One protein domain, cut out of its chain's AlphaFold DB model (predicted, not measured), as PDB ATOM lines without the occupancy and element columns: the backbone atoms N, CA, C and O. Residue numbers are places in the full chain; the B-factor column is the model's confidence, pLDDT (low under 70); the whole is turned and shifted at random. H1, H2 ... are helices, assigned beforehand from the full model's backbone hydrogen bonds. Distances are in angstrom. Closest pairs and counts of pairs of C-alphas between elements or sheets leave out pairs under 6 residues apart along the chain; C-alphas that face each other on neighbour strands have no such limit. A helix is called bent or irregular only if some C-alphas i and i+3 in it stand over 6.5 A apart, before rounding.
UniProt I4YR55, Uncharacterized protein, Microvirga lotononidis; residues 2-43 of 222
ATOM      1  N   LEU A   2      23.775  30.269  -9.697       80.19
ATOM      2  CA  LEU A   2      23.771  31.737  -9.733       80.19
ATOM      3  C   LEU A   2      24.287  32.295  -8.399       80.19
ATOM      4  O   LEU A   2      23.723  31.975  -7.347       80.19
ATOM      5  N   SER A   3      25.345  33.103  -8.438       86.62
ATOM      6  CA  SER A   3      25.876  33.762  -7.235       86.62
ATOM      7  C   SER A   3      24.877  34.777  -6.666       86.62
ATOM      8  O   SER A   3      23.988  35.243  -7.382       86.62
ATOM      9  N   ASP A   4      25.019  35.131  -5.386       86.75
ATOM     10  CA  ASP A   4      24.151  36.128  -4.735       86.75
ATOM     11  C   ASP A   4      24.221  37.492  -5.438       86.75
ATOM     12  O   ASP A   4      23.189  38.113  -5.679       86.75
ATOM     13  N   GLY A   5      25.416  37.913  -5.868       88.25
ATOM     14  CA  GLY A   5      25.603  39.165  -6.610       88.25
ATOM     15  C   GLY A   5      24.932  39.163  -7.987       88.25
ATOM     16  O   GLY A   5      24.303  40.144  -8.373       88.25
ATOM     17  N   GLN A   6      24.993  38.046  -8.718       86.81
ATOM     18  CA  GLN A   6      24.281  37.911  -9.997       86.81
ATOM     19  C   GLN A   6      22.762  37.894  -9.806       86.81
ATOM     20  O   GLN A   6      22.032  38.408 -10.650       86.81
ATOM     21  N   TRP A   7      22.281  37.307  -8.707       89.75
ATOM     22  CA  TRP A   7      20.857  37.284  -8.392       89.75
ATOM     23  C   TRP A   7      20.330  38.681  -8.054       89.75
ATOM     24  O   TRP A   7      19.286  39.064  -8.575       89.75
ATOM     25  N   ALA A   8      21.089  39.467  -7.286       88.31
ATOM     26  CA  ALA A   8      20.720  40.834  -6.911       88.31
ATOM     27  C   ALA A   8      20.509  41.766  -8.120       88.31
ATOM     28  O   ALA A   8      19.672  42.662  -8.067       88.31
ATOM     29  N   LEU A   9      21.229  41.543  -9.225       89.75
ATOM     30  CA  LEU A   9      21.031  42.289 -10.474       89.75
ATOM     31  C   LEU A   9      19.835  41.783 -11.293       89.75
ATOM     32  O   LEU A   9      19.185  42.554 -11.993       89.75
ATOM     33  N   LEU A  10      19.559  40.480 -11.239       86.12
ATOM     34  CA  LEU A  10      18.572  39.822 -12.092       86.12
ATOM     35  C   LEU A  10      17.147  39.921 -11.532       86.12
ATOM     36  O   LEU A  10      16.191  40.060 -12.292       86.12
ATOM     37  N   GLU A  11      16.999  39.841 -10.211       85.19
ATOM     38  CA  GLU A  11      15.704  39.826  -9.529       85.19
ATOM     39  C   GLU A  11      14.818  41.042  -9.866       85.19
ATOM     40  O   GLU A  11      13.670  40.822 -10.267       85.19
ATOM     41  N   PRO A  12      15.316  42.295  -9.838       88.50
ATOM     42  CA  PRO A  12      14.497  43.460 -10.178       88.50
ATOM     43  C   PRO A  12      14.006  43.442 -11.631       88.50
ATOM     44  O   PRO A  12      12.883  43.854 -11.916       88.50
ATOM     45  N   LEU A  13      14.828  42.933 -12.554       86.88
ATOM     46  CA  LEU A  13      14.483  42.834 -13.974       86.88
ATOM     47  C   LEU A  13      13.396  41.784 -14.216       86.88
ATOM     48  O   LEU A  13      12.495  41.995 -15.027       86.88
ATOM     49  N   ILE A  14      13.459  40.657 -13.501       84.31
ATOM     50  CA  ILE A  14      12.431  39.617 -13.596       84.31
ATOM     51  C   ILE A  14      11.105  40.123 -13.023       84.31
ATOM     52  O   ILE A  14      10.056  39.871 -13.619       84.31
ATOM     53  N   GLU A  15      11.140  40.850 -11.904       83.75
ATOM     54  CA  GLU A  15       9.929  41.403 -11.298       83.75
ATOM     55  C   GLU A  15       9.295  42.489 -12.179       83.75
ATOM     56  O   GLU A  15       8.077  42.500 -12.355       83.75
ATOM     57  N   ALA A  16      10.103  43.339 -12.822       84.44
ATOM     58  CA  ALA A  16       9.619  44.351 -13.762       84.44
ATOM     59  C   ALA A  16       8.907  43.743 -14.985       84.44
ATOM     60  O   ALA A  16       7.906  44.280 -15.460       84.44
ATOM     61  N   CYS A  17       9.389  42.598 -15.474       81.31
ATOM     62  CA  CYS A  17       8.795  41.869 -16.597       81.31
ATOM     63  C   CYS A  17       7.628  40.955 -16.185       81.31
ATOM     64  O   CYS A  17       7.063  40.247 -17.028       81.31
ATOM     65  N   ARG A  18       7.264  40.913 -14.897       80.38
ATOM     66  CA  ARG A  18       6.258  39.981 -14.394       80.38
ATOM     67  C   ARG A  18       4.849  40.399 -14.837       80.38
ATOM     68  O   ARG A  18       4.420  41.522 -14.570       80.38
ATOM     69  N   PRO A  19       4.065  39.494 -15.453       77.62
ATOM     70  CA  PRO A  19       2.681  39.788 -15.803       77.62
ATOM     71  C   PRO A  19       1.834  39.995 -14.539       77.62
ATOM     72  O   PRO A  19       1.786  39.132 -13.656       77.62
ATOM     73  N   LYS A  20       1.136  41.134 -14.471       70.81
ATOM     74  CA  LYS A  20       0.231  41.475 -13.365       70.81
ATOM     75  C   LYS A  20      -0.908  40.447 -13.283       70.81
ATOM     76  O   LYS A  20      -1.556  40.165 -14.286       70.81
ATOM     77  N   GLY A  21      -1.141  39.887 -12.094       70.00
ATOM     78  CA  GLY A  21      -2.249  38.956 -11.826       70.00
ATOM     79  C   GLY A  21      -1.902  37.463 -11.840       70.00
ATOM     80  O   GLY A  21      -2.795  36.643 -11.639       70.00
ATOM     81  N   LYS A  22      -0.632  37.079 -12.041       72.31
ATOM     82  CA  LYS A  22      -0.190  35.685 -11.852       72.31
ATOM     83  C   LYS A  22       0.375  35.460 -10.450       72.31
ATOM     84  O   LYS A  22       1.096  36.305  -9.929       72.31
ATOM     85  N   THR A  23       0.081  34.292  -9.872       75.06
ATOM     86  CA  THR A  23       0.637  33.862  -8.584       75.06
ATOM     87  C   THR A  23       2.169  33.870  -8.642       75.06
ATOM     88  O   THR A  23       2.736  33.351  -9.612       75.06
ATOM     89  N   PRO A  24       2.857  34.433  -7.634       68.69
ATOM     90  CA  PRO A  24       4.309  34.449  -7.615       68.69
ATOM     91  C   PRO A  24       4.870  33.015  -7.566       68.69
ATOM     92  O   PRO A  24       4.406  32.218  -6.747       68.69
ATOM     93  N   PRO A  25       5.858  32.651  -8.411       69.94
ATOM     94  CA  PRO A  25       6.535  31.370  -8.299       69.94
ATOM     95  C   PRO A  25       7.264  31.288  -6.962       69.94
ATOM     96  O   PRO A  25       8.014  32.196  -6.598       69.94
ATOM     97  N   GLN A  26       7.064  30.181  -6.255       73.19
ATOM     98  CA  GLN A  26       7.897  29.824  -5.112       73.19
ATOM     99  C   GLN A  26       9.307  29.489  -5.620       73.19
ATOM    100  O   GLN A  26       9.456  28.914  -6.699       73.19
ATOM    101  N   ASP A  27      10.340  29.865  -4.863       81.81
ATOM    102  CA  ASP A  27      11.741  29.552  -5.171       81.81
ATOM    103  C   ASP A  27      12.231  29.992  -6.572       81.81
ATOM    104  O   ASP A  27      13.012  29.291  -7.223       81.81
ATOM    105  N   LEU A  28      11.835  31.187  -7.034       83.38
ATOM    106  CA  LEU A  28      12.183  31.735  -8.358       83.38
ATOM    107  C   LEU A  28      13.678  31.602  -8.705       83.38
ATOM    108  O   LEU A  28      14.032  31.185  -9.811       83.38
ATOM    109  N   ARG A  29      14.566  31.878  -7.745       84.38
ATOM    110  CA  ARG A  29      16.020  31.736  -7.912       84.38
ATOM    111  C   ARG A  29      16.442  30.310  -8.256       84.38
ATOM    112  O   ARG A  29      17.319  30.113  -9.103       84.38
ATOM    113  N   ARG A  30      15.824  29.305  -7.628       82.12
ATOM    114  CA  ARG A  30      16.092  27.889  -7.913       82.12
ATOM    115  C   ARG A  30      15.577  27.516  -9.298       82.12
ATOM    116  O   ARG A  30      16.292  26.851 -10.043       82.12
ATOM    117  N   THR A  31      14.394  27.999  -9.680       83.75
ATOM    118  CA  THR A  31      13.821  27.767 -11.014       83.75
ATOM    119  C   THR A  31      14.700  28.346 -12.118       83.75
ATOM    120  O   THR A  31      15.051  27.637 -13.060       83.75
ATOM    121  N   VAL A  32      15.115  29.608 -11.986       85.19
ATOM    122  CA  VAL A  32      15.987  30.281 -12.958       85.19
ATOM    123  C   VAL A  32      17.348  29.591 -13.033       85.19
ATOM    124  O   VAL A  32      17.837  29.303 -14.124       85.19
ATOM    125  N   SER A  33      17.924  29.223 -11.884       82.31
ATOM    126  CA  SER A  33      19.181  28.465 -11.841       82.31
ATOM    127  C   SER A  33      19.065  27.113 -12.551       82.31
ATOM    128  O   SER A  33      19.978  26.724 -13.275       82.31
ATOM    129  N   ALA A  34      17.938  26.411 -12.398       78.06
ATOM    130  CA  ALA A  34      17.684  25.140 -13.072       78.06
ATOM    131  C   ALA A  34      17.473  25.301 -14.589       78.06
ATOM    132  O   ALA A  34      17.878  24.433 -15.363       78.06
ATOM    133  N   ILE A  35      16.851  26.397 -15.035       81.81
ATOM    134  CA  ILE A  35      16.713  26.727 -16.463       81.81
ATOM    135  C   ILE A  35      18.090  26.999 -17.073       81.81
ATOM    136  O   ILE A  35      18.437  26.390 -18.083       81.81
ATOM    137  N   LEU A  36      18.901  27.843 -16.430       82.50
ATOM    138  CA  LEU A  36      20.251  28.165 -16.896       82.50
ATOM    139  C   LEU A  36      21.159  26.937 -16.904       82.50
ATOM    140  O   LEU A  36      21.890  26.719 -17.867       82.50
ATOM    141  N   TRP A  37      21.074  26.092 -15.874       80.25
ATOM    142  CA  TRP A  37      21.820  24.839 -15.834       80.25
ATOM    143  C   TRP A  37      21.420  23.907 -16.984       80.25
ATOM    144  O   TRP A  37      22.303  23.386 -17.663       80.25
ATOM    145  N   ARG A  38      20.116  23.755 -17.262       72.69
ATOM    146  CA  ARG A  38      19.626  22.963 -18.407       72.69
ATOM    147  C   ARG A  38      20.087  23.525 -19.747       72.69
ATOM    148  O   ARG A  38      20.389  22.750 -20.647       72.69
ATOM    149  N   HIS A  39      20.150  24.846 -19.880       71.94
ATOM    150  CA  HIS A  39      20.646  25.487 -21.093       71.94
ATOM    151  C   HIS A  39      22.155  25.263 -21.284       71.94
ATOM    152  O   HIS A  39      22.603  25.033 -22.400       71.94
ATOM    153  N   GLN A  40      22.939  25.295 -20.202       70.75
ATOM    154  CA  GLN A  40      24.395  25.109 -20.253       70.75
ATOM    155  C   GLN A  40      24.817  23.641 -20.414       70.75
ATOM    156  O   GLN A  40      25.835  23.375 -21.041       70.75
ATOM    157  N   ASN A  41      24.059  22.690 -19.856       72.19
ATOM    158  CA  ASN A  41      24.452  21.274 -19.782       72.19
ATOM    159  C   ASN A  41      23.615  20.351 -20.692       72.19
ATOM    160  O   ASN A  41      23.926  19.168 -20.818       72.19
ATOM    161  N   GLY A  42      22.557  20.868 -21.331       49.12
ATOM    162  CA  GLY A  42      21.600  20.074 -22.106       49.12
ATOM    163  C   GLY A  42      20.698  19.185 -21.232       49.12
ATOM    164  O   GLY A  42      20.894  19.048 -20.024       49.12
ATOM    165  N   GLN A  43      19.666  18.570 -21.827       52.72
ATOM    166  CA  GLN A  43      18.864  17.539 -21.146       52.72
ATOM    167  C   GLN A  43      19.663  16.233 -21.055       52.72
ATOM    168  O   GLN A  43      19.450  15.305 -21.832       52.72
TER     169      GLN A  43
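Overview. This is residues 2 to 43 of the 222 residues of an uncharacterized protein of Microvirga lotononidis (UniProt I4YR55). Two helices, H2 and H1, form an open, loose hook: a long loop swings out from the end of H1, and H2 folds back past H1 at a wide angle. Residues 16 to 23 stick out at one end and residues 38 to 43 at the other. The printed part has 42 residues, with two named helices, H1 then H2, and no named strand; its class is all helix. It is loose, with a radius of gyration of the C-alphas of 11.5 A and spans of 33 by 24 by 16 A.

Along the chain. Find C-alpha 28 at (12.183, 31.735, -8.358); from there H2, residues 28 to 41, runs 19.8 A to C-alpha 41 at (24.452, 21.274, -19.782). H1, residues 4 to 16, begins at C-alpha 4 at (24.151, 36.128, -4.735) and spans 19.0 A. It is irregular, but only just: C-alphas 9 and 12 are 6.6 A apart.

Arrangement. Look at Trp 7 and Arg 29, whose C-alphas, the closest of H1 and H2, are 7.4 A apart. The helices are close but not clearly touching, and only just about perpendicular at 71 degrees. In H2 every O i to N i+4 pair is within hydrogen-bond range; in H1, 7 of 9 are.

Size, cuts and confidence. The farthest C-alphas, those of Gly 21 and Asn 41, are 33.0 A apart. The link from H1 to H2 is long, 11 residues, and the printed part has no cut. Confidence is under 70 at residues 24 to 25 and 42 to 43.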